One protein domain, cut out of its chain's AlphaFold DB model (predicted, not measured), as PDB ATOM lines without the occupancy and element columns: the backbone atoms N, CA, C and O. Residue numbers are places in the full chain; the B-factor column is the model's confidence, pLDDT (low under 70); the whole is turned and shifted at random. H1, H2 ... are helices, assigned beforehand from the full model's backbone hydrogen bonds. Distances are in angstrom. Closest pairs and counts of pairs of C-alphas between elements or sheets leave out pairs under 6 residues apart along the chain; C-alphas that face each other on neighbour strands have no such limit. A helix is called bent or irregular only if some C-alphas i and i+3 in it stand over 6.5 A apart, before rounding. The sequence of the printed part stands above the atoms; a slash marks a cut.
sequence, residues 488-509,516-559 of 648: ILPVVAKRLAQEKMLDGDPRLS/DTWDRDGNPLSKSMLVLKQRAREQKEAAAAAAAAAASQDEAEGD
ATOM      1  N   ILE A 488     135.818 136.404 106.694       64.19
ATOM      2  CA  ILE A 488     135.452 136.902 105.364       64.19
ATOM      3  C   ILE A 488     136.225 138.189 105.055       64.19
ATOM      4  O   ILE A 488     136.658 138.365 103.915       64.19
ATOM      5  N   LEU A 489     136.483 139.052 106.044       75.38
ATOM      6  CA  LEU A 489     137.196 140.318 105.832       75.38
ATOM      7  C   LEU A 489     138.623 140.138 105.265       75.38
ATOM      8  O   LEU A 489     138.925 140.781 104.257       75.38
ATOM      9  N   PRO A 490     139.489 139.242 105.781       76.44
ATOM     10  CA  PRO A 490     140.813 138.999 105.200       76.44
ATOM     11  C   PRO A 490     140.765 138.418 103.783       76.44
ATOM     12  O   PRO A 490     141.557 138.800 102.919       76.44
ATOM     13  N   VAL A 491     139.833 137.496 103.520       75.25
ATOM     14  CA  VAL A 491     139.709 136.839 102.209       75.25
ATOM     15  C   VAL A 491     139.167 137.813 101.164       75.25
ATOM     16  O   VAL A 491     139.677 137.862 100.042       75.25
ATOM     17  N   VAL A 492     138.176 138.626 101.533       79.75
ATOM     18  CA  VAL A 492     137.623 139.675 100.671       79.75
ATOM     19  C   VAL A 492     138.654 140.775 100.447       79.75
ATOM     20  O   VAL A 492     138.873 141.132  99.296       79.75
ATOM     21  N   ALA A 493     139.368 141.238 101.477       74.06
ATOM     22  CA  ALA A 493     140.446 142.218 101.330       74.06
ATOM     23  C   ALA A 493     141.559 141.716 100.396       74.06
ATOM     24  O   ALA A 493     142.018 142.455  99.523       74.06
ATOM     25  N   LYS A 494     141.939 140.435 100.508       81.06
ATOM     26  CA  LYS A 494     142.905 139.795  99.604       81.06
ATOM     27  C   LYS A 494     142.405 139.776  98.159       81.06
ATOM     28  O   LYS A 494     143.161 140.105  97.246       81.06
ATOM     29  N   ARG A 495     141.132 139.434  97.942       82.62
ATOM     30  CA  ARG A 495     140.520 139.418  96.605       82.62
ATOM     31  C   ARG A 495     140.403 140.824  96.007       82.62
ATOM     32  O   ARG A 495     140.692 141.000  94.830       82.62
ATOM     33  N   LEU A 496     140.076 141.823  96.822       84.69
ATOM     34  CA  LEU A 496     139.964 143.227  96.414       84.69
ATOM     35  C   LEU A 496     141.341 143.834  96.082       84.69
ATOM     36  O   LEU A 496     141.476 144.600  95.131       84.69
ATOM     37  N   ALA A 497     142.395 143.450  96.811       79.56
ATOM     38  CA  ALA A 497     143.774 143.819  96.487       79.56
ATOM     39  C   ALA A 497     144.274 143.149  95.193       79.56
ATOM     40  O   ALA A 497     144.977 143.774  94.395       79.56
ATOM     41  N   GLN A 498     143.885 141.890  94.960       81.94
ATOM     42  CA  GLN A 498     144.150 141.175  93.710       81.94
ATOM     43  C   GLN A 498     143.478 141.848  92.512       81.94
ATOM     44  O   GLN A 498     144.126 142.039  91.484       81.94
ATOM     45  N   GLU A 499     142.216 142.240  92.661       85.56
ATOM     46  CA  GLU A 499     141.449 142.945  91.635       85.56
ATOM     47  C   GLU A 499     142.066 144.313  91.318       85.56
ATOM     48  O   GLU A 499     142.420 144.564  90.168       85.56
ATOM     49  N   LYS A 500     142.378 145.129  92.337       84.62
ATOM     50  CA  LYS A 500     143.054 146.428  92.148       84.62
ATOM     51  C   LYS A 500     144.401 146.323  91.423       84.62
ATOM     52  O   LYS A 500     144.760 147.219  90.663       84.62
ATOM     53  N   MET A 501     145.170 145.254  91.642       76.19
ATOM     54  CA  MET A 501     146.426 145.043  90.909       76.19
ATOM     55  C   MET A 501     146.218 144.593  89.464       76.19
ATOM     56  O   MET A 501     147.009 144.968  88.602       76.19
ATOM     57  N   LEU A 502     145.205 143.763  89.204       82.12
ATOM     58  CA  LEU A 502     144.877 143.329  87.846       82.12
ATOM     59  C   LEU A 502     144.317 144.489  87.014       82.12
ATOM     60  O   LEU A 502     144.622 144.574  85.824       82.12
ATOM     61  N   ASP A 503     143.590 145.405  87.655       85.06
ATOM     62  CA  ASP A 503     143.087 146.632  87.039       85.06
ATOM     63  C   ASP A 503     144.203 147.644  86.741       85.06
ATOM     64  O   ASP A 503     144.146 148.353  85.737       85.06
ATOM     65  N   GLY A 504     145.245 147.694  87.580       81.81
ATOM     66  CA  GLY A 504     146.357 148.636  87.428       81.81
ATOM     67  C   GLY A 504     147.314 148.331  86.271       81.81
ATOM     68  O   GLY A 504     147.974 149.248  85.783       81.81
ATOM     69  N   ASP A 505     147.407 147.077  85.813       80.75
ATOM     70  CA  ASP A 505     148.348 146.699  84.754       80.75
ATOM     71  C   ASP A 505     147.701 145.749  83.720       80.75
ATOM     72  O   ASP A 505     147.672 144.522  83.894       80.75
ATOM     73  N   PRO A 506     147.198 146.273  82.582       79.00
ATOM     74  CA  PRO A 506     146.456 145.486  81.593       79.00
ATOM     75  C   PRO A 506     147.304 144.390  80.934       79.00
ATOM     76  O   PRO A 506     146.766 143.482  80.295       79.00
ATOM     77  N   ARG A 507     148.630 144.424  81.101       76.75
ATOM     78  CA  ARG A 507     149.546 143.376  80.632       76.75
ATOM     79  C   ARG A 507     149.509 142.132  81.526       76.75
ATOM     80  O   ARG A 507     149.685 141.030  81.007       76.75
ATOM     81  N   LEU A 508     149.229 142.290  82.823       68.88
ATOM     82  CA  LEU A 508     149.084 141.189  83.782       68.88
ATOM     83  C   LEU A 508     147.743 140.458  83.616       68.88
ATOM     84  O   LEU A 508     147.685 139.251  83.835       68.88
ATOM     85  N   SER A 509     146.706 141.142  83.113       67.56
ATOM     86  CA  SER A 509     145.381 140.553  82.837       67.56
ATOM     87  C   SER A 509     145.400 139.375  81.846       67.56
ATOM     88  O   SER A 509     144.498 138.541  81.849       67.56
ATOM     89  N   ASP A 516     148.342 131.475  90.712       57.22
ATOM     90  CA  ASP A 516     148.628 130.376  91.650       57.22
ATOM     91  C   ASP A 516     149.935 130.508  92.452       57.22
ATOM     92  O   ASP A 516     150.372 129.578  93.122       57.22
ATOM     93  N   THR A 517     150.587 131.672  92.418       60.47
ATOM     94  CA  THR A 517     151.802 131.905  93.216       60.47
ATOM     95  C   THR A 517     151.655 133.172  94.039       60.47
ATOM     96  O   THR A 517     152.352 134.159  93.849       60.47
ATOM     97  N   TRP A 518     150.686 133.173  94.947       73.38
ATOM     98  CA  TRP A 518     150.653 134.148  96.031       73.38
ATOM     99  C   TRP A 518     151.459 133.567  97.187       73.38
ATOM    100  O   TRP A 518     151.259 132.415  97.569       73.38
ATOM    101  N   ASP A 519     152.398 134.344  97.709       70.94
ATOM    102  CA  ASP A 519     153.150 133.986  98.905       70.94
ATOM    103  C   ASP A 519     152.190 133.855 100.102       70.94
ATOM    104  O   ASP A 519     151.041 134.317 100.056       70.94
ATOM    105  N   ARG A 520     152.649 133.244 101.198       71.94
ATOM    106  CA  ARG A 520     151.884 133.139 102.453       71.94
ATOM    107  C   ARG A 520     151.397 134.494 102.966       71.94
ATOM    108  O   ARG A 520     150.331 134.545 103.568       71.94
ATOM    109  N   ASP A 521     152.114 135.560 102.631       76.12
ATOM    110  CA  ASP A 521     151.791 136.939 103.004       76.12
ATOM    111  C   ASP A 521     150.781 137.609 102.057       76.12
ATOM    112  O   ASP A 521     150.490 138.794 102.179       76.12
ATOM    113  N   GLY A 522     150.242 136.874 101.078       81.06
ATOM    114  CA  GLY A 522     149.274 137.422 100.134       81.06
ATOM    115  C   GLY A 522     149.885 138.406  99.137       81.06
ATOM    116  O   GLY A 522     149.161 139.218  98.575       81.06
ATOM    117  N   ASN A 523     151.189 138.317  98.877       80.19
ATOM    118  CA  ASN A 523     151.835 139.052  97.794       80.19
ATOM    119  C   ASN A 523     152.058 138.127  96.594       80.19
ATOM    120  O   ASN A 523     152.457 136.978  96.786       80.19
ATOM    121  N   PRO A 524     151.851 138.583  95.348       79.00
ATOM    122  CA  PRO A 524     152.187 137.771  94.187       79.00
ATOM    123  C   PRO A 524     153.703 137.513  94.192       79.00
ATOM    124  O   PRO A 524     154.492 138.449  94.346       79.00
ATOM    125  N   LEU A 525     154.126 136.260  94.005       69.56
ATOM    126  CA  LEU A 525     155.536 135.840  93.987       69.56
ATOM    127  C   LEU A 525     156.365 136.653  92.988       69.56
ATOM    128  O   LEU A 525     157.571 136.809  93.161       69.56
ATOM    129  N   SER A 526     155.735 137.191  91.941       74.12
ATOM    130  CA  SER A 526     156.391 138.083  90.985       74.12
ATOM    131  C   SER A 526     156.887 139.373  91.640       74.12
ATOM    132  O   SER A 526     157.985 139.821  91.318       74.12
ATOM    133  N   LYS A 527     156.138 139.942  92.596       71.75
ATOM    134  CA  LYS A 527     156.561 141.117  93.367       71.75
ATOM    135  C   LYS A 527     157.572 140.751  94.442       71.75
ATOM    136  O   LYS A 527     158.545 141.482  94.581       71.75
ATOM    137  N   SER A 528     157.415 139.627  95.145       78.00
ATOM    138  CA  SER A 528     158.420 139.221  96.141       78.00
ATOM    139  C   SER A 528     159.769 138.925  95.478       78.00
ATOM    140  O   SER A 528     160.794 139.401  95.953       78.00
ATOM    141  N   MET A 529     159.779 138.273  94.310       79.19
ATOM    142  CA  MET A 529     160.986 138.086  93.499       79.19
ATOM    143  C   MET A 529     161.555 139.400  92.963       79.19
ATOM    144  O   MET A 529     162.774 139.546  92.889       79.19
ATOM    145  N   LEU A 530     160.705 140.364  92.593       78.12
ATOM    146  CA  LEU A 530     161.158 141.680  92.140       78.12
ATOM    147  C   LEU A 530     161.797 142.477  93.285       78.12
ATOM    148  O   LEU A 530     162.887 143.010  93.104       78.12
ATOM    149  N   VAL A 531     161.186 142.472  94.471       84.50
ATOM    150  CA  VAL A 531     161.725 143.085  95.696       84.50
ATOM    151  C   VAL A 531     163.017 142.393  96.121       84.50
ATOM    152  O   VAL A 531     163.997 143.057  96.442       84.50
ATOM    153  N   LEU A 532     163.076 141.062  96.056       87.25
ATOM    154  CA  LEU A 532     164.281 140.302  96.387       87.25
ATOM    155  C   LEU A 532     165.415 140.589  95.391       87.25
ATOM    156  O   LEU A 532     166.570 140.736  95.788       87.25
ATOM    157  N   LYS A 533     165.088 140.751  94.103       92.00
ATOM    158  CA  LYS A 533     166.038 141.168  93.063       92.00
ATOM    159  C   LYS A 533     166.496 142.616  93.245       92.00
ATOM    160  O   LYS A 533     167.670 142.902  93.020       92.00
ATOM    161  N   GLN A 534     165.603 143.513  93.658       93.06
ATOM    162  CA  GLN A 534     165.933 144.903  93.956       93.06
ATOM    163  C   GLN A 534     166.854 144.994  95.175       93.06
ATOM    164  O   GLN A 534     167.928 145.576  95.075       93.06
ATOM    165  N   ARG A 535     166.531 144.285  96.259       95.06
ATOM    166  CA  ARG A 535     167.374 144.197  97.457       95.06
ATOM    167  C   ARG A 535     168.739 143.574  97.160       95.06
ATOM    168  O   ARG A 535     169.748 144.018  97.693       95.06
ATOM    169  N   ALA A 536     168.801 142.579  96.272       95.12
ATOM    170  CA  ALA A 536     170.070 142.020  95.808       95.12
ATOM    171  C   ALA A 536     170.893 143.031  94.987       95.12
ATOM    172  O   ALA A 536     172.122 143.024  95.062       95.12
ATOM    173  N   ARG A 537     170.240 143.910  94.215       94.50
ATOM    174  CA  ARG A 537     170.909 144.992  93.478       94.50
ATOM    175  C   ARG A 537     171.437 146.062  94.430       94.50
ATOM    176  O   ARG A 537     172.605 146.407  94.314       94.50
ATOM    177  N   GLU A 538     170.633 146.486  95.397       95.31
ATOM    178  CA  GLU A 538     171.029 147.438  96.442       95.31
ATOM    179  C   GLU A 538     172.178 146.893  97.292       95.31
ATOM    180  O   GLU A 538     173.146 147.598  97.535       95.31
ATOM    181  N   GLN A 539     172.148 145.611  97.675       95.69
ATOM    182  CA  GLN A 539     173.271 144.984  98.379       95.69
ATOM    183  C   GLN A 539     174.538 144.938  97.526       95.69
ATOM    184  O   GLN A 539     175.634 145.146  98.043       95.69
ATOM    185  N   LYS A 540     174.413 144.675  96.222       96.19
ATOM    186  CA  LYS A 540     175.559 144.672  95.310       96.19
ATOM    187  C   LYS A 540     176.121 146.080  95.106       96.19
ATOM    188  O   LYS A 540     177.335 146.232  95.034       96.19
ATOM    189  N   GLU A 541     175.261 147.086  95.030       96.06
ATOM    190  CA  GLU A 541     175.646 148.490  94.900       96.06
ATOM    191  C   GLU A 541     176.268 149.023  96.191       96.06
ATOM    192  O   GLU A 541     177.336 149.621  96.140       96.06
ATOM    193  N   ALA A 542     175.704 148.691  97.352       96.50
ATOM    194  CA  ALA A 542     176.291 148.995  98.652       96.50
ATOM    195  C   ALA A 542     177.653 148.308  98.837       96.50
ATOM    196  O   ALA A 542     178.596 148.926  99.325       96.50
ATOM    197  N   ALA A 543     177.798 147.052  98.399       96.19
ATOM    198  CA  ALA A 543     179.083 146.356  98.421       96.19
ATOM    199  C   ALA A 543     180.101 146.987  97.455       96.19
ATOM    200  O   ALA A 543     181.278 147.090  97.794       96.19
ATOM    201  N   ALA A 544     179.663 147.436  96.275       96.62
ATOM    202  CA  ALA A 544     180.517 148.147  95.327       96.62
ATOM    203  C   ALA A 544     180.933 149.530  95.855       96.62
ATOM    204  O   ALA A 544     182.099 149.894  95.741       96.62
ATOM    205  N   ALA A 545     180.018 150.263  96.493       96.31
ATOM    206  CA  ALA A 545     180.297 151.543  97.133       96.31
ATOM    207  C   ALA A 545     181.265 151.384  98.315       96.31
ATOM    208  O   ALA A 545     182.216 152.150  98.434       96.31
ATOM    209  N   ALA A 546     181.090 150.347  99.141       95.81
ATOM    210  CA  ALA A 546     182.021 150.028 100.223       95.81
ATOM    211  C   ALA A 546     183.413 149.641  99.692       95.81
ATOM    212  O   ALA A 546     184.421 150.064 100.252       95.81
ATOM    213  N   ALA A 547     183.483 148.887  98.589       95.50
ATOM    214  CA  ALA A 547     184.751 148.556  97.940       95.50
ATOM    215  C   ALA A 547     185.438 149.794  97.335       95.50
ATOM    216  O   ALA A 547     186.652 149.932  97.453       95.50
ATOM    217  N   ALA A 548     184.675 150.716  96.738       94.06
ATOM    218  CA  ALA A 548     185.203 151.978  96.223       94.06
ATOM    219  C   ALA A 548     185.709 152.894  97.351       94.06
ATOM    220  O   ALA A 548     186.781 153.484  97.231       94.06
ATOM    221  N   ALA A 549     184.987 152.963  98.475       93.75
ATOM    222  CA  ALA A 549     185.422 153.707  99.653       93.75
ATOM    223  C   ALA A 549     186.724 153.131 100.235       93.75
ATOM    224  O   ALA A 549     187.650 153.891 100.515       93.75
ATOM    225  N   ALA A 550     186.838 151.802 100.338       93.12
ATOM    226  CA  ALA A 550     188.069 151.146 100.779       93.12
ATOM    227  C   ALA A 550     189.253 151.438  99.837       93.12
ATOM    228  O   ALA A 550     190.334 151.773 100.308       93.12
ATOM    229  N   ALA A 551     189.039 151.411  98.517       92.75
ATOM    230  CA  ALA A 551     190.087 151.738  97.545       92.75
ATOM    231  C   ALA A 551     190.568 153.199  97.646       92.75
ATOM    232  O   ALA A 551     191.748 153.473  97.458       92.75
ATOM    233  N   SER A 552     189.679 154.144  97.981       91.06
ATOM    234  CA  SER A 552     190.065 155.551  98.168       91.06
ATOM    235  C   SER A 552     190.880 155.810  99.443       91.06
ATOM    236  O   SER A 552     191.637 156.777  99.498       91.06
ATOM    237  N   GLN A 553     190.750 154.954 100.463       88.06
ATOM    238  CA  GLN A 553     191.538 155.075 101.693       88.06
ATOM    239  C   GLN A 553     192.992 154.630 101.490       88.06
ATOM    240  O   GLN A 553     193.888 155.289 102.013       88.06
ATOM    241  N   ASP A 554     193.231 153.598 100.674       83.19
ATOM    242  CA  ASP A 554     194.591 153.125 100.373       83.19
ATOM    243  C   ASP A 554     195.425 154.180  99.616       83.19
ATOM    244  O   ASP A 554     196.606 154.362  99.912       83.19
ATOM    245  N   GLU A 555     194.818 154.937  98.695       82.69
ATOM    246  CA  GLU A 555     195.502 156.044  98.000       82.69
ATOM    247  C   GLU A 555     195.851 157.193  98.968       82.69
ATOM    248  O   GLU A 555     196.958 157.731  98.937       82.69
ATOM    249  N   ALA A 556     194.945 157.536  99.893       79.25
ATOM    250  CA  ALA A 556     195.176 158.610 100.860       79.25
ATOM    251  C   ALA A 556     196.221 158.249 101.937       79.25
ATOM    252  O   ALA A 556     196.898 159.135 102.471       79.25
ATOM    253  N   GLU A 557     196.364 156.968 102.282       79.06
ATOM    254  CA  GLU A 557     197.378 156.513 103.239       79.06
ATOM    255  C   GLU A 557     198.778 156.422 102.602       79.06
ATOM    256  O   GLU A 557     199.774 156.741 103.264       79.06
ATOM    257  N   GLY A 558     198.862 156.114 101.300       77.38
ATOM    258  CA  GLY A 558     200.112 156.123 100.533       77.38
ATOM    259  C   GLY A 558     200.839 157.474 100.565       77.38
ATOM    260  O   GLY A 558     202.043 157.529 100.841       77.38
ATOM    261  N   ASP A 559     200.108 158.577 100.399       69.38
ATOM    262  CA  ASP A 559     200.691 159.926 100.445       69.38
ATOM    263  C   ASP A 559     201.113 160.344 101.862       69.38
ATOM    264  O   ASP A 559     202.087 161.082 102.053       69.38
TER     265      ASP A 559
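AT A GLANCE: This is residues 488 to 509 and 516 to 559 of the 648 residues of an uncharacterized protein of Acaromyces ingoldii (UniProt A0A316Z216). What shape do these atoms make? A long, lone helix, H2, makes the length of an open T, and a shorter helix, H1, lies crosswise beyond its first end without meeting it. The loop of residues 516 to 524 lies between them, and residues 529 to 559 of H2 stick out free. What is it built of? The printed part has 66 residues, with two named helices in the order H1, H2 and no named strand, and its class is all helix. It is extended, a rod with a radius of gyration of the C-alphas of 21.0 A and spans of 68 by 25 by 17 A.

IN THESE COORDINATES: Where is H1? H1 is residues 488 to 504, 24.0 A from first to last C-alpha, beginning at C-alpha 488 (135.452, 136.902, 105.364). Where is H2? H2 is residues 525 to 559, 51.6 A long between its end C-alphas, from C-alpha 525 (155.536, 135.840, 93.987) to C-alpha 559 (200.691, 159.926, 100.445).

HOW THE PARTS SIT: Do the helices meet? H1 and H2 are apart, with no C-alpha of the one within 8 A of the other. What stands free? Residues 502 to 508, of which 502 to 504 belong to H1, stand free, and so do residues 529 to 559 of H2. How do the backbones run? In H1 every O i to N i+4 pair is within hydrogen-bond range; in H2 29 of 31 are. Neither helix is bent.

THE WHOLE: How large is it? The two C-alphas farthest apart, those of Ile 488 and Asp 559, are 69.4 A apart. Is the printed part whole? Residues 510 to 515 are not printed, and C-alphas 509 and 516 are 13.8 A apart across the cut. The link from H1 to H2 is the link across the cut. Where is confidence low? The mean pLDDT of the printed part is 82.6; residues 488, 508 to 509, 516 to 517, 525 and 559 are under 70.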